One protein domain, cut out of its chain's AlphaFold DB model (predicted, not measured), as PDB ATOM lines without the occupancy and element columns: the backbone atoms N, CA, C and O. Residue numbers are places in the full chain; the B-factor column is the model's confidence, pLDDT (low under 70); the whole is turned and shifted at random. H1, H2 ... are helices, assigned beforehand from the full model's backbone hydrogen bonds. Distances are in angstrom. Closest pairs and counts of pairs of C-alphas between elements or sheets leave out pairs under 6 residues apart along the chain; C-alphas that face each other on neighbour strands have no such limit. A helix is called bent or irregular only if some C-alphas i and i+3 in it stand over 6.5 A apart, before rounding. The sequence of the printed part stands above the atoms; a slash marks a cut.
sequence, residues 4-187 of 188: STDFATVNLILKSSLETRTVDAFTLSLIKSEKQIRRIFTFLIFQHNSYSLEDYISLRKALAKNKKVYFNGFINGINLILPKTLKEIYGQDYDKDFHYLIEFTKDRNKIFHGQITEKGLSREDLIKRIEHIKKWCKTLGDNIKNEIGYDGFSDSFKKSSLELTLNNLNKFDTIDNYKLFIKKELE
ATOM      1  N   SER A   4     152.369 183.873 195.946       95.00
ATOM      2  CA  SER A   4     151.574 184.742 195.068       95.00
ATOM      3  C   SER A   4     150.074 184.623 195.326       95.00
ATOM      4  O   SER A   4     149.377 185.630 195.413       95.00
ATOM      5  N   THR A   5     149.574 183.393 195.479       94.62
ATOM      6  CA  THR A   5     148.155 183.144 195.784       94.62
ATOM      7  C   THR A   5     147.792 183.563 197.203       94.62
ATOM      8  O   THR A   5     146.697 184.077 197.414       94.62
ATOM      9  N   ASP A   6     148.701 183.411 198.171       94.12
ATOM     10  CA  ASP A   6     148.446 183.830 199.546       94.12
ATOM     11  C   ASP A   6     148.375 185.367 199.649       94.12
ATOM     12  O   ASP A   6     147.404 185.899 200.187       94.12
ATOM     13  N   PHE A   7     149.315 186.112 199.060       97.38
ATOM     14  CA  PHE A   7     149.317 187.583 199.110       97.38
ATOM     15  C   PHE A   7     148.395 188.270 198.087       97.38
ATOM     16  O   PHE A   7     148.227 189.490 198.144       97.38
ATOM     17  N   ALA A   8     147.724 187.522 197.206       97.31
ATOM     18  CA  ALA A   8     146.746 188.080 196.269       97.31
ATOM     19  C   ALA A   8     145.641 188.880 196.983       97.31
ATOM     20  O   ALA A   8     145.304 189.980 196.549       97.31
ATOM     21  N   THR A   9     145.136 188.392 198.122       96.75
ATOM     22  CA  THR A   9     144.115 189.098 198.917       96.75
ATOM     23  C   THR A   9     144.623 190.422 199.491       96.75
ATOM     24  O   THR A   9     143.883 191.399 199.504       96.75
ATOM     25  N   VAL A  10     145.892 190.495 199.909       97.62
ATOM     26  CA  VAL A  10     146.501 191.752 200.386       97.62
ATOM     27  C   VAL A  10     146.526 192.780 199.254       97.62
ATOM     28  O   VAL A  10     146.122 193.925 199.441       97.62
ATOM     29  N   ASN A  11     146.931 192.350 198.057       97.31
ATOM     30  CA  ASN A  11     146.960 193.216 196.880       97.31
ATOM     31  C   ASN A  11     145.550 193.662 196.455       97.31
ATOM     32  O   ASN A  11     145.384 194.796 196.011       97.31
ATOM     33  N   LEU A  12     144.537 192.798 196.590       97.75
ATOM     34  CA  LEU A  12     143.138 193.150 196.322       97.75
ATOM     35  C   LEU A  12     142.639 194.235 197.280       97.75
ATOM     36  O   LEU A  12     142.062 195.220 196.826       97.75
ATOM     37  N   ILE A  13     142.915 194.098 198.581       97.56
ATOM     38  CA  ILE A  13     142.543 195.104 199.582       97.56
ATOM     39  C   ILE A  13     143.220 196.438 199.261       97.56
ATOM     40  O   ILE A  13     142.535 197.455 199.178       97.56
ATOM     41  N   LEU A  14     144.531 196.443 198.994       96.31
ATOM     42  CA  LEU A  14     145.278 197.664 198.656       96.31
ATOM     43  C   LEU A  14     144.730 198.406 197.431       96.31
ATOM     44  O   LEU A  14     144.837 199.629 197.371       96.31
ATOM     45  N   LYS A  15     144.149 197.682 196.470       97.00
ATOM     46  CA  LYS A  15     143.541 198.251 195.259       97.00
ATOM     47  C   LYS A  15     142.108 198.750 195.463       97.00
ATOM     48  O   LYS A  15     141.562 199.371 194.558       97.00
ATOM     49  N   SER A  16     141.485 198.474 196.608       96.75
ATOM     50  CA  SER A  16     140.117 198.917 196.886       96.75
ATOM     51  C   SER A  16     140.025 200.437 197.073       96.75
ATOM     52  O   SER A  16     141.014 201.119 197.350       96.75
ATOM     53  N   SER A  17     138.819 200.989 196.955       94.94
ATOM     54  CA  SER A  17     138.534 202.406 197.221       94.94
ATOM     55  C   SER A  17     138.312 202.723 198.706       94.94
ATOM     56  O   SER A  17     138.094 203.883 199.043       94.94
ATOM     57  N   LEU A  18     138.380 201.723 199.593       93.50
ATOM     58  CA  LEU A  18     138.110 201.887 201.022       93.50
ATOM     59  C   LEU A  18     139.197 202.717 201.710       93.50
ATOM     60  O   LEU A  18     140.390 202.561 201.441       93.50
ATOM     61  N   GLU A  19     138.791 203.562 202.654       89.75
ATOM     62  CA  GLU A  19     139.701 204.443 203.393       89.75
ATOM     63  C   GLU A  19     140.700 203.659 204.263       89.75
ATOM     64  O   GLU A  19     141.889 203.992 204.311       89.75
ATOM     65  N   THR A  20     140.239 202.562 204.870       90.81
ATOM     66  CA  THR A  20     141.000 201.691 205.784       90.81
ATOM     67  C   THR A  20     141.922 200.702 205.078       90.81
ATOM     68  O   THR A  20     142.715 200.031 205.739       90.81
ATOM     69  N   ARG A  21     141.882 200.628 203.739       94.69
ATOM     70  CA  ARG A  21     142.532 199.576 202.938       94.69
ATOM     71  C   ARG A  21     143.981 199.287 203.321       94.69
ATOM     72  O   ARG A  21     144.421 198.143 203.297       94.69
ATOM     73  N   THR A  22     144.748 200.315 203.669       93.69
ATOM     74  CA  THR A  22     146.165 200.150 203.993       93.69
ATOM     75  C   THR A  22     146.366 199.563 205.391       93.69
ATOM     76  O   THR A  22     147.250 198.730 205.571       93.69
ATOM     77  N   VAL A  23     145.518 199.922 206.357       93.38
ATOM     78  CA  VAL A  23     145.510 199.315 207.699       93.38
ATOM     79  C   VAL A  23     145.076 197.851 207.616       93.38
ATOM     80  O   VAL A  23     145.714 196.976 208.210       93.38
ATOM     81  N   ASP A  24     144.047 197.573 206.817       94.75
ATOM     82  CA  ASP A  24     143.517 196.223 206.615       94.75
ATOM     83  C   ASP A  24     144.553 195.321 205.935       94.75
ATOM     84  O   ASP A  24     144.840 194.213 206.400       94.75
ATOM     85  N   ALA A  25     145.187 195.818 204.870       97.44
ATOM     86  CA  ALA A  25     146.250 195.111 204.166       97.44
ATOM     87  C   ALA A  25     147.488 194.889 205.048       97.44
ATOM     88  O   ALA A  25     148.077 193.805 205.014       97.44
ATOM     89  N   PHE A  26     147.874 195.878 205.858       96.81
ATOM     90  CA  PHE A  26     148.976 195.765 206.815       96.81
ATOM     91  C   PHE A  26     148.713 194.675 207.851       96.81
ATOM     92  O   PHE A  26     149.532 193.767 208.024       96.81
ATOM     93  N   THR A  27     147.537 194.704 208.475       95.62
ATOM     94  CA  THR A  27     147.131 193.690 209.450       95.62
ATOM     95  C   THR A  27     147.111 192.302 208.819       95.62
ATOM     96  O   THR A  27     147.694 191.365 209.368       95.62
ATOM     97  N   LEU A  28     146.477 192.155 207.652       97.38
ATOM     98  CA  LEU A  28     146.401 190.865 206.973       97.38
ATOM     99  C   LEU A  28     147.793 190.333 206.612       97.38
ATOM    100  O   LEU A  28     148.024 189.128 206.705       97.38
ATOM    101  N   SER A  29     148.728 191.210 206.244       98.19
ATOM    102  CA  SER A  29     150.108 190.823 205.939       98.19
ATOM    103  C   SER A  29     150.814 190.240 207.167       98.19
ATOM    104  O   SER A  29     151.427 189.179 207.058       98.19
ATOM    105  N   LEU A  30     150.665 190.856 208.347       97.00
ATOM    106  CA  LEU A  30     151.200 190.311 209.606       97.00
ATOM    107  C   LEU A  30     150.558 188.970 209.983       97.00
ATOM    108  O   LEU A  30     151.247 188.030 210.376       97.00
ATOM    109  N   ILE A  31     149.239 188.838 209.817       96.00
ATOM    110  CA  ILE A  31     148.548 187.559 210.054       96.00
ATOM    111  C   ILE A  31     149.125 186.468 209.141       96.00
ATOM    112  O   ILE A  31     149.307 185.326 209.572       96.00
ATOM    113  N   LYS A  32     149.437 186.802 207.886       97.25
ATOM    114  CA  LYS A  32     150.038 185.870 206.925       97.25
ATOM    115  C   LYS A  32     151.457 185.466 207.307       97.25
ATOM    116  O   LYS A  32     151.752 184.271 207.249       97.25
ATOM    117  N   SER A  33     152.296 186.392 207.773       97.50
ATOM    118  CA  SER A  33     153.643 186.047 208.251       97.50
ATOM    119  C   SER A  33     153.604 185.152 209.487       97.50
ATOM    120  O   SER A  33     154.305 184.141 209.540       97.50
ATOM    121  N   GLU A  34     152.728 185.445 210.453       95.69
ATOM    122  CA  GLU A  34     152.520 184.568 211.609       95.69
ATOM    123  C   GLU A  34     152.037 183.177 211.189       95.69
ATOM    124  O   GLU A  34     152.523 182.160 211.687       95.69
ATOM    125  N   LYS A  35     151.083 183.116 210.256       95.81
ATOM    126  CA  LYS A  35     150.534 181.858 209.746       95.81
ATOM    127  C   LYS A  35     151.594 181.014 209.040       95.81
ATOM    128  O   LYS A  35     151.606 179.801 209.245       95.81
ATOM    129  N   GLN A  36     152.472 181.628 208.246       97.88
ATOM    130  CA  GLN A  36     153.564 180.931 207.559       97.88
ATOM    131  C   GLN A  36     154.493 180.239 208.563       97.88
ATOM    132  O   GLN A  36     154.737 179.041 208.446       97.88
ATOM    133  N   ILE A  37     154.940 180.958 209.597       97.56
ATOM    134  CA  ILE A  37     155.811 180.400 210.641       97.56
ATOM    135  C   ILE A  37     155.125 179.263 211.409       97.56
ATOM    136  O   ILE A  37     155.720 178.203 211.604       97.56
ATOM    137  N   ARG A  38     153.848 179.426 211.788       96.12
ATOM    138  CA  ARG A  38     153.076 178.361 212.462       96.12
ATOM    139  C   ARG A  38     152.963 177.104 211.603       96.12
ATOM    140  O   ARG A  38     153.030 175.990 212.121       96.12
ATOM    141  N   ARG A  39     152.789 177.276 210.293       97.31
ATOM    142  CA  ARG A  39     152.715 176.176 209.327       97.31
ATOM    143  C   ARG A  39     154.046 175.468 209.137       97.31
ATOM    144  O   ARG A  39     154.047 174.246 209.138       97.31
ATOM    145  N   ILE A  40     155.150 176.204 209.020       98.50
ATOM    146  CA  ILE A  40     156.501 175.624 208.969       98.50
ATOM    147  C   ILE A  40     156.742 174.769 210.213       98.50
ATOM    148  O   ILE A  40     157.079 173.596 210.094       98.50
ATOM    149  N   PHE A  41     156.483 175.319 211.399       98.12
ATOM    150  CA  PHE A  41     156.611 174.574 212.649       98.12
ATOM    151  C   PHE A  41     155.749 173.304 212.656       98.12
ATOM    152  O   PHE A  41     156.237 172.218 212.950       98.12
ATOM    153  N   THR A  42     154.474 173.428 212.283       97.19
ATOM    154  CA  THR A  42     153.536 172.294 212.258       97.19
ATOM    155  C   THR A  42     153.981 171.221 211.266       97.19
ATOM    156  O   THR A  42     153.900 170.037 211.577       97.19
ATOM    157  N   PHE A  43     154.483 171.625 210.099       98.12
ATOM    158  CA  PHE A  43     155.041 170.714 209.108       98.12
ATOM    159  C   PHE A  43     156.210 169.923 209.686       98.12
ATOM    160  O   PHE A  43     156.219 168.706 209.547       98.12
ATOM    161  N   LEU A  44     157.139 170.575 210.394       98.19
ATOM    162  CA  LEU A  44     158.278 169.906 211.029       98.19
ATOM    163  C   LEU A  44     157.848 168.898 212.102       98.19
ATOM    164  O   LEU A  44     158.332 167.769 212.096       98.19
ATOM    165  N   ILE A  45     156.893 169.258 212.966       97.69
ATOM    166  CA  ILE A  45     156.325 168.325 213.957       97.69
ATOM    167  C   ILE A  45     155.733 167.100 213.262       97.69
ATOM    168  O   ILE A  45     155.986 165.966 213.664       97.69
ATOM    169  N   PHE A  46     154.986 167.321 212.181       97.38
ATOM    170  CA  PHE A  46     154.320 166.255 211.445       97.38
ATOM    171  C   PHE A  46     155.282 165.319 210.708       97.38
ATOM    172  O   PHE A  46     154.851 164.269 210.238       97.38
ATOM    173  N   GLN A  47     156.578 165.635 210.621       97.06
ATOM    174  CA  GLN A  47     157.560 164.711 210.047       97.06
ATOM    175  C   GLN A  47     157.838 163.516 210.962       97.06
ATOM    176  O   GLN A  47     158.167 162.451 210.450       97.06
ATOM    177  N   HIS A  48     157.611 163.631 212.276       96.62
ATOM    178  CA  HIS A  48     157.822 162.521 213.207       96.62
ATOM    179  C   HIS A  48     156.992 161.281 212.828       96.62
ATOM    180  O   HIS A  48     155.805 161.393 212.513       96.62
ATOM    181  N   ASN A  49     157.594 160.090 212.881       94.62
ATOM    182  CA  ASN A  49     156.959 158.842 212.430       94.62
ATOM    183  C   ASN A  49     155.738 158.434 213.264       94.62
ATOM    184  O   ASN A  49     154.831 157.801 212.738       94.62
ATOM    185  N   SER A  50     155.678 158.854 214.529       95.31
ATOM    186  CA  SER A  50     154.512 158.643 215.400       95.31
ATOM    187  C   SER A  50     153.246 159.388 214.972       95.31
ATOM    188  O   SER A  50     152.203 159.144 215.565       95.31
ATOM    189  N   TYR A  51     153.327 160.321 214.014       96.19
ATOM    190  CA  TYR A  51     152.173 161.104 213.579       96.19
ATOM    191  C   TYR A  51     151.707 160.751 212.176       96.19
ATOM    192  O   TYR A  51     152.495 160.663 211.226       96.19
ATOM    193  N   SER A  52     150.386 160.660 212.064       95.06
ATOM    194  CA  SER A  52     149.626 160.417 210.846       95.06
ATOM    195  C   SER A  52     148.488 161.434 210.694       95.06
ATOM    196  O   SER A  52     148.271 162.301 211.543       95.06
ATOM    197  N   LEU A  53     147.729 161.345 209.598       93.88
ATOM    198  CA  LEU A  53     146.579 162.228 209.367       93.88
ATOM    199  C   LEU A  53     145.484 162.080 210.437       93.88
ATOM    200  O   LEU A  53     144.738 163.032 210.667       93.88
ATOM    201  N   GLU A  54     145.417 160.942 211.128       94.19
ATOM    202  CA  GLU A  54     144.468 160.705 212.223       94.19
ATOM    203  C   GLU A  54     144.766 161.598 213.442       94.19
ATOM    204  O   GLU A  54     143.855 162.053 214.138       94.19
ATOM    205  N   ASP A  55     146.035 161.967 213.641       93.81
ATOM    206  CA  ASP A  55     146.490 162.799 214.760       93.81
ATOM    207  C   ASP A  55     146.235 164.296 214.554       93.81
ATOM    208  O   ASP A  55     146.394 165.094 215.486       93.81
ATOM    209  N   TYR A  56     145.809 164.697 213.350       92.12
ATOM    210  CA  TYR A  56     145.563 166.090 212.963       92.12
ATOM    211  C   TYR A  56     144.756 166.859 214.015       92.12
ATOM    212  O   TYR A  56     145.139 167.953 214.447       92.12
ATOM    213  N   ILE A  57     143.632 166.280 214.451       94.56
ATOM    214  CA  ILE A  57     142.714 166.929 215.393       94.56
ATOM    215  C   ILE A  57     143.403 167.130 216.747       94.56
ATOM    216  O   ILE A  57     143.267 168.194 217.357       94.56
ATOM    217  N   SER A  58     144.156 166.134 217.208       95.56
ATOM    218  CA  SER A  58     144.856 166.152 218.494       95.56
ATOM    219  C   SER A  58     145.997 167.168 218.501       95.56
ATOM    220  O   SER A  58     146.059 168.007 219.405       95.56
ATOM    221  N   LEU A  59     146.834 167.178 217.459       94.81
ATOM    222  CA  LEU A  59     147.920 168.146 217.281       94.81
ATOM    223  C   LEU A  59     147.388 169.582 217.208       94.81
ATOM    224  O   LEU A  59     147.878 170.478 217.904       94.81
ATOM    225  N   ARG A  60     146.330 169.806 216.419       93.56
ATOM    226  CA  ARG A  60     145.697 171.125 216.293       93.56
ATOM    227  C   ARG A  60     145.096 171.595 217.616       93.56
ATOM    228  O   ARG A  60     145.278 172.757 217.981       93.56
ATOM    229  N   LYS A  61     144.403 170.718 218.351       94.31
ATOM    230  CA  LYS A  61     143.837 171.040 219.674       94.31
ATOM    231  C   LYS A  61     144.927 171.363 220.693       94.31
ATOM    232  O   LYS A  61     144.752 172.305 221.463       94.31
ATOM    233  N   ALA A  62     146.029 170.613 220.699       93.62
ATOM    234  CA  ALA A  62     147.162 170.881 221.579       93.62
ATOM    235  C   ALA A  62     147.731 172.280 221.317       93.62
ATOM    236  O   ALA A  62     147.841 173.074 222.246       93.62
ATOM    237  N   LEU A  63     147.988 172.634 220.055       90.75
ATOM    238  CA  LEU A  63     148.513 173.958 219.726       90.75
ATOM    239  C   LEU A  63     147.517 175.086 220.047       90.75
ATOM    240  O   LEU A  63     147.900 176.095 220.627       90.75
ATOM    241  N   ALA A  64     146.228 174.903 219.736       88.38
ATOM    242  CA  ALA A  64     145.194 175.920 219.954       88.38
ATOM    243  C   ALA A  64     144.908 176.222 221.438       88.38
ATOM    244  O   ALA A  64     144.485 177.331 221.765       88.38
ATOM    245  N   LYS A  65     145.119 175.256 222.343       90.25
ATOM    246  CA  LYS A  65     144.949 175.469 223.792       90.25
ATOM    247  C   LYS A  65     146.041 176.360 224.396       90.25
ATOM    248  O   LYS A  65     145.780 177.019 225.401       90.25
ATOM    249  N   ASN A  66     147.224 176.414 223.787       83.44
ATOM    250  CA  ASN A  66     148.363 177.175 224.297       83.44
ATOM    251  C   ASN A  66     148.336 178.614 223.754       83.44
ATOM    252  O   ASN A  66     148.799 178.908 222.653       83.44
ATOM    253  N   LYS A  67     147.761 179.530 224.542       82.25
ATOM    254  CA  LYS A  67     147.536 180.935 224.145       82.25
ATOM    255  C   LYS A  67     148.776 181.831 224.254       82.25
ATOM    256  O   LYS A  67     148.736 182.958 223.773       82.25
ATOM    257  N   LYS A  68     149.857 181.346 224.874       86.75
ATOM    258  CA  LYS A  68     151.093 182.110 225.131       86.75
ATOM    259  C   LYS A  68     152.207 181.830 224.120       86.75
ATOM    260  O   LYS A  68     153.370 182.128 224.363       86.75
ATOM    261  N   VAL A  69     151.855 181.246 222.973       87.31
ATOM    262  CA  VAL A  69     152.816 180.978 221.904       87.31
ATOM    263  C   VAL A  69     152.743 182.071 220.843       87.31
ATOM    264  O   VAL A  69     151.847 182.104 219.987       87.31
ATOM    265  N   TYR A  70     153.730 182.956 220.898       88.88
ATOM    266  CA  TYR A  70     153.903 184.071 219.972       88.88
ATOM    267  C   TYR A  70     154.868 183.722 218.833       88.88
ATOM    268  O   TYR A  70     155.490 182.661 218.820       88.88
ATOM    269  N   PHE A  71     155.018 184.642 217.878       91.19
ATOM    270  CA  PHE A  71     155.878 184.496 216.697       91.19
ATOM    271  C   PHE A  71     157.296 183.992 217.028       91.19
ATOM    272  O   PHE A  71     157.760 183.017 216.441       91.19
ATOM    273  N   ASN A  72     157.949 184.585 218.035       92.38
ATOM    274  CA  ASN A  72     159.283 184.160 218.471       92.38
ATOM    275  C   ASN A  72     159.294 182.746 219.079       92.38
ATOM    276  O   ASN A  72     160.293 182.048 218.963       92.38
ATOM    277  N   GLY A  73     158.209 182.321 219.733       94.69
ATOM    278  CA  GLY A  73     158.095 180.968 220.279       94.69
ATOM    279  C   GLY A  73     158.212 179.925 219.172       94.69
ATOM    280  O   GLY A  73     159.044 179.027 219.250       94.69
ATOM    281  N   PHE A  74     157.471 180.108 218.076       96.44
ATOM    282  CA  PHE A  74     157.574 179.223 216.913       96.44
ATOM    283  C   PHE A  74     158.956 179.237 216.264       96.44
ATOM    284  O   PHE A  74     159.441 178.176 215.889       96.44
ATOM    285  N   ILE A  75     159.602 180.400 216.148       96.56
ATOM    286  CA  ILE A  75     160.973 180.485 215.620       96.56
ATOM    287  C   ILE A  75     161.941 179.674 216.485       96.56
ATOM    288  O   ILE A  75     162.725 178.902 215.943       96.56
ATOM    289  N   ASN A  76     161.852 179.788 217.814       95.81
ATOM    290  CA  ASN A  76     162.674 178.982 218.719       95.81
ATOM    291  C   ASN A  76     162.400 177.486 218.527       95.81
ATOM    292  O   ASN A  76     163.336 176.707 218.394       95.81
ATOM    293  N   GLY A  77     161.123 177.097 218.453       97.25
ATOM    294  CA  GLY A  77     160.727 175.716 218.188       97.25
ATOM    295  C   GLY A  77     161.296 175.183 216.872       97.25
ATOM    296  O   GLY A  77     161.824 174.078 216.841       97.25
ATOM    297  N   ILE A  78     161.254 175.977 215.798       98.25
ATOM    298  CA  ILE A  78     161.845 175.615 214.501       98.25
ATOM    299  C   ILE A  78     163.367 175.460 214.621       98.25
ATOM    300  O   ILE A  78     163.904 174.457 214.160       98.25
ATOM    301  N   ASN A  79     164.051 176.395 215.285       98.12
ATOM    302  CA  ASN A  79     165.503 176.338 215.495       98.12
ATOM    303  C   ASN A  79     165.942 175.132 216.341       98.12
ATOM    304  O   ASN A  79     167.073 174.684 216.209       98.12
ATOM    305  N   LEU A  80     165.069 174.608 217.209       97.94
ATOM    306  CA  LEU A  80     165.332 173.379 217.960       97.94
ATOM    307  C   LEU A  80     165.181 172.117 217.101       97.94
ATOM    308  O   LEU A  80     165.810 171.107 217.406       97.94
ATOM    309  N   ILE A  81     164.330 172.144 216.075       98.25
ATOM    310  CA  ILE A  81     164.036 170.970 215.241       98.25
ATOM    311  C   ILE A  81     164.970 170.899 214.031       98.25
ATOM    312  O   ILE A  81     165.348 169.811 213.607       98.25
ATOM    313  N   LEU A  82     165.352 172.036 213.454       98.06
ATOM    314  CA  LEU A  82     166.244 172.066 212.300       98.06
ATOM    315  C   LEU A  82     167.722 171.949 212.713       98.06
ATOM    316  O   LEU A  82     168.101 172.394 213.796       98.06
ATOM    317  N   PRO A  83     168.580 171.389 211.841       97.44
ATOM    318  CA  PRO A  83     170.030 171.398 212.034       97.44
ATOM    319  C   PRO A  83     170.649 172.785 211.829       97.44
ATOM    320  O   PRO A  83     171.677 173.079 212.429       97.44
ATOM    321  N   LYS A  84     170.012 173.641 211.022       97.75
ATOM    322  CA  LYS A  84     170.358 175.057 210.857       97.75
ATOM    323  C   LYS A  84     169.274 175.927 211.476       97.75
ATOM    324  O   LYS A  84     168.084 175.647 211.333       97.75
ATOM    325  N   THR A  85     169.668 177.024 212.104       98.06
ATOM    326  CA  THR A  85     168.724 178.039 212.572       98.06
ATOM    327  C   THR A  85     168.062 178.759 211.396       98.06
ATOM    328  O   THR A  85     168.626 178.888 210.309       98.06
ATOM    329  N   LEU A  86     166.874 179.326 211.618       97.50
ATOM    330  CA  LEU A  86     166.215 180.185 210.635       97.50
ATOM    331  C   LEU A  86     167.064 181.394 210.248       97.50
ATOM    332  O   LEU A  86     166.919 181.879 209.135       97.50
ATOM    333  N   LYS A  87     167.953 181.863 211.129       98.12
ATOM    334  CA  LYS A  87     168.903 182.926 210.800       98.12
ATOM    335  C   LYS A  87     169.878 182.486 209.713       98.12
ATOM    336  O   LYS A  87     170.057 183.201 208.734       98.12
ATOM    337  N   GLU A  88     170.460 181.301 209.863       98.31
ATOM    338  CA  GLU A  88     171.374 180.730 208.868       98.31
ATOM    339  C   GLU A  88     170.659 180.445 207.543       98.31
ATOM    340  O   GLU A  88     171.210 180.716 206.482       98.31
ATOM    341  N   ILE A  89     169.413 179.964 207.601       98.06
ATOM    342  CA  ILE A  89     168.597 179.674 206.412       98.06
ATOM    343  C   ILE A  89     168.157 180.965 205.705       98.06
ATOM    344  O   ILE A  89     168.192 181.058 204.481       98.06
ATOM    345  N   TYR A  90     167.715 181.974 206.452       98.12
ATOM    346  CA  TYR A  90     167.241 183.238 205.888       98.12
ATOM    347  C   TYR A  90     168.396 184.077 205.326       98.12
ATOM    348  O   TYR A  90     168.245 184.712 204.283       98.12
ATOM    349  N   GLY A  91     169.554 184.053 205.988       97.06
ATOM    350  CA  GLY A  91     170.767 184.742 205.560       97.06
ATOM    351  C   GLY A  91     170.976 186.107 206.221       97.06
ATOM    352  O   GLY A  91     170.404 186.424 207.263       97.06
ATOM    353  N   GLN A  92     171.836 186.925 205.607       95.44
ATOM    354  CA  GLN A  92     172.418 188.133 206.215       95.44
ATOM    355  C   GLN A  92     171.387 189.174 206.683       95.44
ATOM    356  O   GLN A  92     171.603 189.840 207.692       95.44
ATOM    357  N   ASP A  93     170.249 189.282 205.995       96.94
ATOM    358  CA  ASP A  93     169.195 190.252 206.317       96.94
ATOM    359  C   ASP A  93     168.310 189.840 207.509       96.94
ATOM    360  O   ASP A  93     167.453 190.622 207.929       96.94
ATOM    361  N   TYR A  94     168.489 188.633 208.062       98.00
ATOM    362  CA  TYR A  94     167.574 188.060 209.053       98.00
ATOM    363  C   TYR A  94     167.347 188.966 210.260       98.00
ATOM    364  O   TYR A  94     166.202 189.283 210.566       98.00
ATOM    365  N   ASP A  95     168.413 189.398 210.942       97.00
ATOM    366  CA  ASP A  95     168.274 190.151 212.196       97.00
ATOM    367  C   ASP A  95     167.527 191.471 211.967       97.00
ATOM    368  O   ASP A  95     166.669 191.860 212.761       97.00
ATOM    369  N   LYS A  96     167.823 192.136 210.845       96.75
ATOM    370  CA  LYS A  96     167.195 193.395 210.443       96.75
ATOM    371  C   LYS A  96     165.715 193.196 210.131       96.75
ATOM    372  O   LYS A  96     164.875 193.898 210.695       96.75
ATOM    373  N   ASP A  97     165.389 192.257 209.247       97.12
ATOM    374  CA  ASP A  97     164.005 192.051 208.819       97.12
ATOM    375  C   ASP A  97     163.148 191.479 209.968       97.12
ATOM    376  O   ASP A  97     161.995 191.875 210.165       97.12
ATOM    377  N   PHE A  98     163.734 190.625 210.812       96.25
ATOM    378  CA  PHE A  98     163.089 190.111 212.017       96.25
ATOM    379  C   PHE A  98     162.796 191.229 213.021       96.25
ATOM    380  O   PHE A  98     161.680 191.315 213.538       96.25
ATOM    381  N   HIS A  99     163.763 192.120 213.271       95.25
ATOM    382  CA  HIS A  99     163.562 193.277 214.142       95.25
ATOM    383  C   HIS A  99     162.386 194.140 213.664       95.25
ATOM    384  O   HIS A  99     161.514 194.497 214.460       95.25
ATOM    385  N   TYR A 100     162.299 194.408 212.359       95.00
ATOM    386  CA  TYR A 100     161.176 195.151 211.792       95.00
ATOM    387  C   TYR A 100     159.832 194.447 211.983       95.00
ATOM    388  O   TYR A 100     158.862 195.104 212.355       95.00
ATOM    389  N   LEU A 101     159.751 193.125 211.812       95.25
ATOM    390  CA  LEU A 101     158.511 192.385 212.073       95.25
ATOM    391  C   LEU A 101     158.027 192.503 213.523       95.25
ATOM    392  O   LEU A 101     156.820 192.622 213.767       95.25
ATOM    393  N   ILE A 102     158.949 192.486 214.489       92.44
ATOM    394  CA  ILE A 102     158.610 192.687 215.902       92.44
ATOM    395  C   ILE A 102     158.042 194.093 216.118       92.44
ATOM    396  O   ILE A 102     156.993 194.241 216.749       92.44
ATOM    397  N   GLU A 103     158.674 195.116 215.547       92.31
ATOM    398  CA  GLU A 103     158.180 196.496 215.614       92.31
ATOM    399  C   GLU A 103     156.810 196.654 214.939       92.31
ATOM    400  O   GLU A 103     155.900 197.263 215.502       92.31
ATOM    401  N   PHE A 104     156.597 196.031 213.779       93.69
ATOM    402  CA  PHE A 104     155.310 196.070 213.082       93.69
ATOM    403  C   PHE A 104     154.199 195.415 213.902       93.69
ATOM    404  O   PHE A 104     153.072 195.907 213.913       93.69
ATOM    405  N   THR A 105     154.512 194.345 214.632       90.56
ATOM    406  CA  THR A 105     153.558 193.694 215.538       90.56
ATOM    407  C   THR A 105     153.145 194.627 216.680       90.56
ATOM    408  O   THR A 105     151.956 194.716 216.994       90.56
ATOM    409  N   LYS A 106     154.097 195.367 217.269       89.06
ATOM    410  CA  LYS A 106     153.801 196.384 218.295       89.06
ATOM    411  C   LYS A 106     152.923 197.499 217.737       89.06
ATOM    412  O   LYS A 106     151.933 197.869 218.365       89.06
ATOM    413  N   ASP A 107     153.246 197.992 216.546       89.06
ATOM    414  CA  ASP A 107     152.481 199.060 215.905       89.06
ATOM    415  C   ASP A 107     151.061 198.609 215.547       89.06
ATOM    416  O   ASP A 107     150.113 199.350 215.791       89.06
ATOM    417  N   ARG A 108     150.875 197.368 215.077       89.88
ATOM    418  CA  ARG A 108     149.542 196.779 214.874       89.88
ATOM    419  C   ARG A 108     148.719 196.777 216.160       89.88
ATOM    420  O   ARG A 108     147.541 197.121 216.117       89.88
ATOM    421  N   ASN A 109     149.319 196.405 217.291       86.75
ATOM    422  CA  ASN A 109     148.617 196.419 218.576       86.75
ATOM    423  C   ASN A 109     148.206 197.846 218.961       86.75
ATOM    424  O   ASN A 109     147.051 198.059 219.318       86.75
ATOM    425  N   LYS A 110     149.100 198.836 218.813       85.19
ATOM    426  CA  LYS A 110     148.766 200.248 219.071       85.19
ATOM    427  C   LYS A 110     147.612 200.735 218.184       85.19
ATOM    428  O   LYS A 110     146.652 201.294 218.709       85.19
ATOM    429  N   ILE A 111     147.661 200.448 216.877       85.12
ATOM    430  CA  ILE A 111     146.598 200.796 215.915       85.12
ATOM    431  C   ILE A 111     145.252 200.206 216.355       85.12
ATOM    432  O   ILE A 111     144.254 200.919 216.407       85.12
ATOM    433  N   PHE A 112     145.215 198.926 216.732       83.00
ATOM    434  CA  PHE A 112     143.981 198.267 217.180       83.00
ATOM    435  C   PHE A 112     143.463 198.725 218.538       83.00
ATOM    436  O   PHE A 112     142.272 198.591 218.804       83.00
ATOM    437  N   HIS A 113     144.317 199.299 219.378       82.56
ATOM    438  CA  HIS A 113     143.897 199.916 220.632       82.56
ATOM    439  C   HIS A 113     143.543 201.403 220.482       82.56
ATOM    440  O   HIS A 113     143.308 202.064 221.491       82.56
ATOM    441  N   GLY A 114     143.516 201.945 219.254       73.88
ATOM    442  CA  GLY A 114     143.274 203.371 219.007       73.88
ATOM    443  C   GLY A 114     144.345 204.275 219.623       73.88
ATOM    444  O   GLY A 114     144.122 205.467 219.822       73.88
ATOM    445  N   GLN A 115     145.502 203.706 219.969       73.44
ATOM    446  CA  GLN A 115     146.594 204.430 220.596       73.44
ATOM    447  C   GLN A 115     147.386 205.168 219.527       73.44
ATOM    448  O   GLN A 115     147.713 204.613 218.473       73.44
ATOM    449  N   ILE A 116     147.757 206.410 219.835       62.34
ATOM    450  CA  ILE A 116     148.689 207.165 219.007       62.34
ATOM    451  C   ILE A 116     149.994 206.369 218.955       62.34
ATOM    452  O   ILE A 116     150.664 206.141 219.964       62.34
ATOM    453  N   THR A 117     150.350 205.899 217.762       61.53
ATOM    454  CA  THR A 117     151.717 205.438 217.528       61.53
ATOM    455  C   THR A 117     152.617 206.666 217.649       61.53
ATOM    456  O   THR A 117     152.337 207.681 217.019       61.53
ATOM    457  N   GLU A 118     153.704 206.595 218.422       55.59
ATOM    458  CA  GLU A 118     154.683 207.698 218.554       55.59
ATOM    459  C   GLU A 118     155.208 208.195 217.192       55.59
ATOM    460  O   GLU A 118     155.748 209.289 217.088       55.59
ATOM    461  N   LYS A 119     155.037 207.377 216.146       60.59
ATOM    462  CA  LYS A 119     155.528 207.588 214.788       60.59
ATOM    463  C   LYS A 119     154.528 208.261 213.842       60.59
ATOM    464  O   LYS A 119     154.921 208.529 212.716       60.59
ATOM    465  N   GLY A 120     153.269 208.494 214.240       65.25
ATOM    466  CA  GLY A 120     152.267 209.127 213.366       65.25
ATOM    467  C   GLY A 120     152.159 208.450 211.992       65.25
ATOM    468  O   GLY A 120     152.336 209.105 210.972       65.25
ATOM    469  N   LEU A 121     151.955 207.124 211.973       80.12
ATOM    470  CA  LEU A 121     152.107 206.305 210.764       80.12
ATOM    471  C   LEU A 121     151.227 206.777 209.602       80.12
ATOM    472  O   LEU A 121     149.999 206.684 209.654       80.12
ATOM    473  N   SER A 122     151.884 207.207 208.526       87.69
ATOM    474  CA  SER A 122     151.226 207.563 207.274       87.69
ATOM    475  C   SER A 122     150.780 206.322 206.496       87.69
ATOM    476  O   SER A 122     151.186 205.182 206.762       87.69
ATOM    477  N   ARG A 123     149.963 206.544 205.464       89.00
ATOM    478  CA  ARG A 123     149.590 205.496 204.509       89.00
ATOM    479  C   ARG A 123     150.832 204.925 203.819       89.00
ATOM    480  O   ARG A 123     150.945 203.713 203.648       89.00
ATOM    481  N   GLU A 124     151.770 205.784 203.458       91.56
ATOM    482  CA  GLU A 124     153.019 205.441 202.788       91.56
ATOM    483  C   GLU A 124     153.906 204.571 203.689       91.56
ATOM    484  O   GLU A 124     154.507 203.604 203.213       91.56
ATOM    485  N   ASP A 125     153.938 204.849 204.994       92.19
ATOM    486  CA  ASP A 125     154.665 204.022 205.963       92.19
ATOM    487  C   ASP A 125     154.068 202.621 206.061       92.19
ATOM    488  O   ASP A 125     154.801 201.631 206.030       92.19
ATOM    489  N   LEU A 126     152.741 202.510 206.132       93.69
ATOM    490  CA  LEU A 126     152.067 201.213 206.158       93.69
ATOM    491  C   LEU A 126     152.296 200.420 204.862       93.69
ATOM    492  O   LEU A 126     152.528 199.214 204.930       93.69
ATOM    493  N   ILE A 127     152.320 201.078 203.699       95.94
ATOM    494  CA  ILE A 127     152.660 200.428 202.419       95.94
ATOM    495  C   ILE A 127     154.089 199.874 202.450       95.94
ATOM    496  O   ILE A 127     154.296 198.706 202.120       95.94
ATOM    497  N   LYS A 128     155.073 200.657 202.909       95.88
ATOM    498  CA  LYS A 128     156.466 200.185 203.038       95.88
ATOM    499  C   LYS A 128     156.574 198.969 203.961       95.88
ATOM    500  O   LYS A 128     157.317 198.033 203.672       95.88
ATOM    501  N   ARG A 129     155.807 198.954 205.052       96.50
ATOM    502  CA  ARG A 129     155.759 197.828 205.998       96.50
ATOM    503  C   ARG A 129     155.133 196.584 205.381       96.50
ATOM    504  O   ARG A 129     155.650 195.493 205.589       96.50
ATOM    505  N   ILE A 130     154.062 196.736 204.600       97.81
ATOM    506  CA  ILE A 130     153.453 195.629 203.846       97.81
ATOM    507  C   ILE A 130     154.477 194.996 202.904       97.81
ATOM    508  O   ILE A 130     154.645 193.777 202.920       97.81
ATOM    509  N   GLU A 131     155.199 195.805 202.126       98.19
ATOM    510  CA  GLU A 131     156.229 195.290 201.218       98.19
ATOM    511  C   GLU A 131     157.377 194.611 201.971       98.19
ATOM    512  O   GLU A 131     157.875 193.574 201.535       98.19
ATOM    513  N   HIS A 132     157.741 195.116 203.149       98.31
ATOM    514  CA  HIS A 132     158.730 194.469 204.004       98.31
ATOM    515  C   HIS A 132     158.253 193.100 204.524       98.31
ATOM    516  O   HIS A 132     158.996 192.123 204.467       98.31
ATOM    517  N   ILE A 133     156.999 192.985 204.978       98.44
ATOM    518  CA  ILE A 133     156.421 191.702 205.415       98.44
ATOM    519  C   ILE A 133     156.360 190.709 204.245       98.44
ATOM    520  O   ILE A 133     156.694 189.534 204.399       98.44
ATOM    521  N   LYS A 134     155.977 191.183 203.056       98.50
ATOM    522  CA  LYS A 134     155.980 190.393 201.818       98.50
ATOM    523  C   LYS A 134     157.380 189.887 201.471       98.50
ATOM    524  O   LYS A 134     157.523 188.696 201.192       98.50
ATOM    525  N   LYS A 135     158.397 190.758 201.539       98.06
ATOM    526  CA  LYS A 135     159.813 190.392 201.367       98.06
ATOM    527  C   LYS A 135     160.185 189.274 202.335       98.06
ATOM    528  O   LYS A 135     160.626 188.229 201.872       98.06
ATOM    529  N   TRP A 136     159.927 189.453 203.632       98.06
ATOM    530  CA  TRP A 136     160.214 188.431 204.640       98.06
ATOM    531  C   TRP A 136     159.592 187.082 204.290       98.06
ATOM    532  O   TRP A 136     160.284 186.066 204.238       98.06
ATOM    533  N   CYS A 137     158.286 187.064 204.016       98.38
ATOM    534  CA  CYS A 137     157.569 185.829 203.726       98.38
ATOM    535  C   CYS A 137     158.094 185.128 202.476       98.38
ATOM    536  O   CYS A 137     158.185 183.897 202.455       98.38
ATOM    537  N   LYS A 138     158.435 185.899 201.440       98.31
ATOM    538  CA  LYS A 138     159.009 185.365 200.208       98.31
ATOM    539  C   LYS A 138     160.409 184.801 200.455       98.31
ATOM    540  O   LYS A 138     160.631 183.639 200.146       98.31
ATOM    541  N   THR A 139     161.313 185.584 201.043       98.31
ATOM    542  CA  THR A 139     162.701 185.175 201.312       98.31
ATOM    543  C   THR A 139     162.754 183.938 202.197       98.31
ATOM    544  O   THR A 139     163.402 182.956 201.843       98.31
ATOM    545  N   LEU A 140     162.016 183.937 203.310       98.38
ATOM    546  CA  LEU A 140     161.945 182.771 204.181       98.38
ATOM    547  C   LEU A 140     161.361 181.562 203.450       98.38
ATOM    548  O   LEU A 140     161.906 180.471 203.566       98.38
ATOM    549  N   GLY A 141     160.260 181.752 202.716       98.06
ATOM    550  CA  GLY A 141     159.582 180.676 201.995       98.06
ATOM    551  C   GLY A 141     160.466 180.029 200.933       98.06
ATOM    552  O   GLY A 141     160.518 178.805 200.861       98.06
ATOM    553  N   ASP A 142     161.183 180.833 200.148       98.00
ATOM    554  CA  ASP A 142     162.105 180.352 199.116       98.00
ATOM    555  C   ASP A 142     163.277 179.585 199.746       98.00
ATOM    556  O   ASP A 142     163.555 178.449 199.360       98.00
ATOM    557  N   ASN A 143     163.922 180.164 200.763       98.12
ATOM    558  CA  ASN A 143     165.104 179.561 201.374       98.12
ATOM    559  C   ASN A 143     164.760 178.288 202.148       98.12
ATOM    560  O   ASN A 143     165.431 177.271 201.996       98.12
ATOM    561  N   ILE A 144     163.689 178.303 202.944       97.44
ATOM    562  CA  ILE A 144     163.319 177.128 203.732       97.44
ATOM    563  C   ILE A 144     162.778 176.003 202.853       97.44
ATOM    564  O   ILE A 144     163.025 174.836 203.139       97.44
ATOM    565  N   LYS A 145     162.128 176.321 201.728       97.25
ATOM    566  CA  LYS A 145     161.724 175.306 200.755       97.25
ATOM    567  C   LYS A 145     162.927 174.558 200.185       97.25
ATOM    568  O   LYS A 145     162.816 173.354 199.984       97.25
ATOM    569  N   ASN A 146     164.053 175.234 199.963       95.62
ATOM    570  CA  ASN A 146     165.283 174.573 199.520       95.62
ATOM    571  C   ASN A 146     165.860 173.637 200.595       95.62
ATOM    572  O   ASN A 146     166.458 172.626 200.250       95.62
ATOM    573  N   GLU A 147     165.651 173.945 201.878       95.56
ATOM    574  CA  GLU A 147     166.150 173.133 202.996       95.56
ATOM    575  C   GLU A 147     165.237 171.942 203.332       95.56
ATOM    576  O   GLU A 147     165.735 170.862 203.637       95.56
ATOM    577  N   ILE A 148     163.905 172.112 203.302       96.94
ATOM    578  CA  ILE A 148     162.956 171.085 203.789       96.94
ATOM    579  C   ILE A 148     161.853 170.690 202.800       96.94
ATOM    580  O   ILE A 148     160.972 169.897 203.141       96.94
ATOM    581  N   GLY A 149     161.847 171.250 201.590       96.56
ATOM    582  CA  GLY A 149     160.834 170.969 200.565       96.56
ATOM    583  C   GLY A 149     159.475 171.639 200.810       96.56
ATOM    584  O   GLY A 149     158.503 171.349 200.109       96.56
ATOM    585  N   TYR A 150     159.374 172.544 201.789       97.75
ATOM    586  CA  TYR A 150     158.123 173.190 202.193       97.75
ATOM    587  C   TYR A 150     158.306 174.686 202.463       97.75
ATOM    588  O   TYR A 150     159.273 175.081 203.096       97.75
ATOM    589  N   ASP A 151     157.357 175.510 202.009       97.38
ATOM    590  CA  ASP A 151     157.442 176.983 201.994       97.38
ATOM    591  C   ASP A 151     156.555 177.693 203.040       97.38
ATOM    592  O   ASP A 151     156.571 178.921 203.162       97.38
ATOM    593  N   GLY A 152     155.736 176.940 203.782       97.44
ATOM    594  CA  GLY A 152     154.789 177.492 204.757       97.44
ATOM    595  C   GLY A 152     153.481 178.050 204.180       97.44
ATOM    596  O   GLY A 152     152.656 178.563 204.942       97.44
ATOM    597  N   PHE A 153     153.231 177.957 202.867       97.06
ATOM    598  CA  PHE A 153     152.017 178.517 202.244       97.06
ATOM    599  C   PHE A 153     150.918 177.484 201.982       97.06
ATOM    600  O   PHE A 153     149.729 177.819 202.020       97.06
ATOM    601  N   SER A 154     151.290 176.230 201.733       94.69
ATOM    602  CA  SER A 154     150.335 175.123 201.568       94.69
ATOM    603  C   SER A 154     149.922 174.508 202.915       94.69
ATOM    604  O   SER A 154     150.294 175.020 203.971       94.69
ATOM    605  N   ASP A 155     149.098 173.458 202.908       93.69
ATOM    606  CA  ASP A 155     148.749 172.757 204.147       93.69
ATOM    607  C   ASP A 155     149.984 172.112 204.800       93.69
ATOM    608  O   ASP A 155     150.908 171.691 204.098       93.69
ATOM    609  N   SER A 156     150.023 172.110 206.133       95.75
ATOM    610  CA  SER A 156     151.193 171.697 206.917       95.75
ATOM    611  C   SER A 156     151.150 170.237 207.366       95.75
ATOM    612  O   SER A 156     152.190 169.697 207.718       95.75
ATOM    613  N   PHE A 157     149.987 169.578 207.356       94.75
ATOM    614  CA  PHE A 157     149.844 168.191 207.813       94.75
ATOM    615  C   PHE A 157     150.113 167.212 206.673       94.75
ATOM    616  O   PHE A 157     149.238 166.487 206.207       94.75
ATOM    617  N   LYS A 158     151.354 167.225 206.195       94.25
ATOM    618  CA  LYS A 158     151.837 166.345 205.133       94.25
ATOM    619  C   LYS A 158     153.288 165.958 205.384       94.25
ATOM    620  O   LYS A 158     154.054 166.740 205.949       94.25
ATOM    621  N   LYS A 159     153.668 164.762 204.949       94.38
ATOM    622  CA  LYS A 159     155.067 164.324 204.972       94.38
ATOM    623  C   LYS A 159     155.846 165.008 203.848       94.38
ATOM    624  O   LYS A 159     155.281 165.316 202.794       94.38
ATOM    625  N   SER A 160     157.117 165.291 204.099       94.69
ATOM    626  CA  SER A 160     158.037 165.755 203.069       94.69
ATOM    627  C   SER A 160     158.289 164.642 202.058       94.69
ATOM    628  O   SER A 160     158.277 163.464 202.405       94.69
ATOM    629  N   SER A 161     158.533 165.018 200.805       91.31
ATOM    630  CA  SER A 161     159.096 164.104 199.808       91.31
ATOM    631  C   SER A 161     160.619 163.994 199.916       91.31
ATOM    632  O   SER A 161     161.214 163.168 199.233       91.31
ATOM    633  N   LEU A 162     161.251 164.862 200.712       94.25
ATOM    634  CA  LEU A 162     162.681 164.828 200.996       94.25
ATOM    635  C   LEU A 162     162.938 164.017 202.263       94.25
ATOM    636  O   LEU A 162     162.148 164.068 203.208       94.25
ATOM    637  N   GLU A 163     164.077 163.338 202.308       92.88
ATOM    638  CA  GLU A 163     164.601 162.795 203.555       92.88
ATOM    639  C   GLU A 163     165.178 163.944 204.389       92.88
ATOM    640  O   GLU A 163     166.077 164.662 203.950       92.88
ATOM    641  N   LEU A 164     164.610 164.165 205.574       95.94
ATOM    642  CA  LEU A 164     164.962 165.294 206.430       95.94
ATOM    643  C   LEU A 164     165.763 164.815 207.634       95.94
ATOM    644  O   LEU A 164     165.300 163.980 208.409       95.94
ATOM    645  N   THR A 165     166.932 165.415 207.840       95.50
ATOM    646  CA  THR A 165     167.655 165.292 209.109       95.50
ATOM    647  C   THR A 165     167.103 166.320 210.087       95.50
ATOM    648  O   THR A 165     167.264 167.522 209.879       95.50
ATOM    649  N   LEU A 166     166.429 165.847 211.136       96.81
ATOM    650  CA  LEU A 166     165.784 166.679 212.151       96.81
ATOM    651  C   LEU A 166     166.322 166.350 213.545       96.81
ATOM    652  O   LEU A 166     166.595 165.197 213.876       96.81
ATOM    653  N   ASN A 167     166.418 167.377 214.378       97.69
ATOM    654  CA  ASN A 167     166.889 167.313 215.751       97.69
ATOM    655  C   ASN A 167     165.726 167.178 216.739       97.69
ATOM    656  O   ASN A 167     164.590 167.560 216.456       97.69
ATOM    657  N   ASN A 168     166.035 166.695 217.949       95.81
ATOM    658  CA  ASN A 168     165.132 166.714 219.108       95.81
ATOM    659  C   ASN A 168     163.763 166.037 218.886       95.81
ATOM    660  O   ASN A 168     162.792 166.375 219.561       95.81
ATOM    661  N   LEU A 169     163.683 165.073 217.964       95.00
ATOM    662  CA  LEU A 169     162.450 164.366 217.602       95.00
ATOM    663  C   LEU A 169     161.757 163.708 218.809       95.00
ATOM    664  O   LEU A 169     160.534 163.757 218.935       95.00
ATOM    665  N   ASN A 170     162.541 163.202 219.761       95.19
ATOM    666  CA  ASN A 170     162.058 162.607 221.010       95.19
ATOM    667  C   ASN A 170     161.311 163.594 221.928       95.19
ATOM    668  O   ASN A 170     160.612 163.170 222.842       95.19
ATOM    669  N   LYS A 171     161.439 164.914 221.726       96.06
ATOM    670  CA  LYS A 171     160.716 165.907 222.539       96.06
ATOM    671  C   LYS A 171     159.223 165.969 222.216       96.06
ATOM    672  O   LYS A 171     158.474 166.568 222.981       96.06
ATOM    673  N   PHE A 172     158.785 165.402 221.096       96.25
ATOM    674  CA  PHE A 172     157.403 165.480 220.622       96.25
ATOM    675  C   PHE A 172     156.977 164.207 219.885       96.25
ATOM    676  O   PHE A 172     156.140 164.267 218.995       96.25
ATOM    677  N   ASP A 173     157.514 163.054 220.260       96.12
ATOM    678  CA  ASP A 173     157.183 161.738 219.693       96.12
ATOM    679  C   ASP A 173     155.793 161.203 220.095       96.12
ATOM    680  O   ASP A 173     155.314 160.225 219.524       96.12
ATOM    681  N   THR A 174     155.128 161.852 221.052       96.81
ATOM    682  CA  THR A 174     153.752 161.584 221.486       96.81
ATOM    683  C   THR A 174     152.984 162.888 221.678       96.81
ATOM    684  O   THR A 174     153.574 163.946 221.908       96.81
ATOM    685  N   ILE A 175     151.647 162.824 221.667       96.12
ATOM    686  CA  ILE A 175     150.792 164.003 221.885       96.12
ATOM    687  C   ILE A 175     151.070 164.684 223.234       96.12
ATOM    688  O   ILE A 175     151.009 165.913 223.321       96.12
ATOM    689  N   ASP A 176     151.380 163.929 224.287       96.50
ATOM    690  CA  ASP A 176     151.688 164.508 225.597       96.50
ATOM    691  C   ASP A 176     153.074 165.154 225.629       96.50
ATOM    692  O   ASP A 176     153.203 166.282 226.117       96.50
ATOM    693  N   ASN A 177     154.073 164.531 225.000       97.44
ATOM    694  CA  ASN A 177     155.386 165.150 224.824       97.44
ATOM    695  C   ASN A 177     155.291 166.418 223.968       97.44
ATOM    696  O   ASN A 177     155.848 167.446 224.340       97.44
ATOM    697  N   TYR A 178     154.476 166.423 222.912       96.94
ATOM    698  CA  TYR A 178     154.223 167.620 222.112       96.94
ATOM    699  C   TYR A 178     153.592 168.761 222.928       96.94
ATOM    700  O   TYR A 178     154.024 169.910 222.822       96.94
ATOM    701  N   LYS A 179     152.614 168.471 223.799       95.81
ATOM    702  CA  LYS A 179     152.057 169.484 224.718       95.81
ATOM    703  C   LYS A 179     153.131 170.041 225.655       95.81
ATOM    704  O   LYS A 179     153.175 171.253 225.871       95.81
ATOM    705  N   LEU A 180     153.984 169.176 226.209       96.00
ATOM    706  CA  LEU A 180     155.088 169.583 227.083       96.00
ATOM    707  C   LEU A 180     156.123 170.424 226.334       96.00
ATOM    708  O   LEU A 180     156.581 171.427 226.875       96.00
ATOM    709  N   PHE A 181     156.449 170.051 225.100       96.25
ATOM    710  CA  PHE A 181     157.354 170.784 224.226       96.25
ATOM    711  C   PHE A 181     156.835 172.194 223.946       96.25
ATOM    712  O   PHE A 181     157.562 173.159 224.163       96.25
ATOM    713  N   ILE A 182     155.553 172.338 223.578       95.19
ATOM    714  CA  ILE A 182     154.934 173.661 223.411       95.19
ATOM    715  C   ILE A 182     155.066 174.478 224.704       95.19
ATOM    716  O   ILE A 182     155.544 175.610 224.680       95.19
ATOM    717  N   LYS A 183     154.680 173.900 225.844       94.06
ATOM    718  CA  LYS A 183     154.674 174.614 227.126       94.06
ATOM    719  C   LYS A 183     156.069 175.061 227.571       94.06
ATOM    720  O   LYS A 183     156.218 176.149 228.110       94.06
ATOM    721  N   LYS A 184     157.083 174.211 227.401       94.00
ATOM    722  CA  LYS A 184     158.436 174.470 227.919       94.00
ATOM    723  C   LYS A 184     159.288 175.327 226.989       94.00
ATOM    724  O   LYS A 184     160.089 176.110 227.479       94.00
ATOM    725  N   GLU A 185     159.135 175.158 225.678       94.25
ATOM    726  CA  GLU A 185     160.091 175.693 224.700       94.25
ATOM    727  C   GLU A 185     159.506 176.844 223.866       94.25
ATOM    728  O   GLU A 185     160.246 177.666 223.319       94.25
ATOM    729  N   LEU A 186     158.174 176.907 223.739       93.19
ATOM    730  CA  LEU A 186     157.486 177.860 222.863       93.19
ATOM    731  C   LEU A 186     156.736 178.961 223.628       93.19
ATOM    732  O   LEU A 186     156.551 180.048 223.075       93.19
ATOM    733  N   GLU A 187     156.280 178.703 224.856       89.31
ATOM    734  CA  GLU A 187     155.599 179.716 225.670       89.31
ATOM    735  C   GLU A 187     156.576 180.760 226.225       89.31
ATOM    736  O   GLU A 187     157.713 180.455 226.588       89.31
TER     737      GLU A 187
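Overview. This is residues 4 to 187 of the 188 residues of an uncharacterized protein of Tenacibaculum finnmarkense (UniProt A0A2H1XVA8). Two long helices, H2 and H7, run side by side the same way as the core, with H1 folded back along the first part of H2 and H6 crossing both at a steep angle. H4 lies beside the later part of H2, H8 packs on H3 and meets H4 with its residues 185 to 186 alone, and residues 149 to 174 make a long stretch with no named element between H7 and H8. The printed part has 184 residues with eight named helices, H1 to H8 in chain order, and no named strand; the class is all helix. It is compact, with a radius of gyration of the C-alphas of 17.4 A, yet elongated in outline, spanning 49 by 31 by 29 A.

Along the chain. Find C-alpha 4 at (151.574, 184.742, 195.068), where H1 begins; it runs to residue 14. H2, residues 21 to 46, starts at C-alpha 21 (142.532, 199.576, 202.938) and is 36.4 A long. Next come H3, residues 53 to 65, H4, residues 71 to 81, and the short H5, residues 86 to 90. H6, residues 94 to 112, measures 27.0 A, and H7, residues 123 to 148, measures 36.9 A. H8, residues 175 to 186, ends at C-alpha 186 (157.486, 177.860, 222.863). H1 is irregular, but only just, with C-alphas 6 and 9 at 6.8 A; H3 is irregular, with C-alphas 54 and 57 at 7.2 A.

Arrangement. Start at H2, the hub, which touches four helices. With residues 21 to 32 it touches H1, a helical hairpin at a shallow tilt of 20 degrees, opposite ways; the closest C-alphas, Val 10 and Ala 25, are 5.1 A apart. H2 and H7 touch at a shallow tilt of 16 degrees, the same way, closest at the C-alphas of Phe 26 and Ile 130, 5.4 A. H4 touches H2 at residues 34 to 44, where the C-alphas of Phe 41 and Ile 78 come closest, 5.6 A. H6 touches H2 at a steep tilt of 54 degrees, with Thr 27 and Arg 108 closest, their C-alphas 6.7 A apart. H5 touches H7, closest at the C-alphas of Tyr 90 and Leu 140, 5.6 A. Look at Gly 73 and Leu 186: their C-alphas, 4.1 A apart, are the closest of H4 and H8, which touch at a steep tilt of 61 degrees. H8 touches H3 too, closest at the C-alphas of Ala 62 and Lys 179, 6.0 A. Every O i to N i+4 pair is within hydrogen-bond range in H2, H4, H5, H6, H7 and H8; H1 has 5 of 7 and H3 7 of 9.

Size, cuts and confidence. The C-alphas of Ser 17 and Asn 170 are the two farthest apart, 52.0 A. The printed part has no cut, and the one long link is H7 to H8. Mean pLDDT of the printed part is 93.8; look for values under 70 at residues 116 to 120.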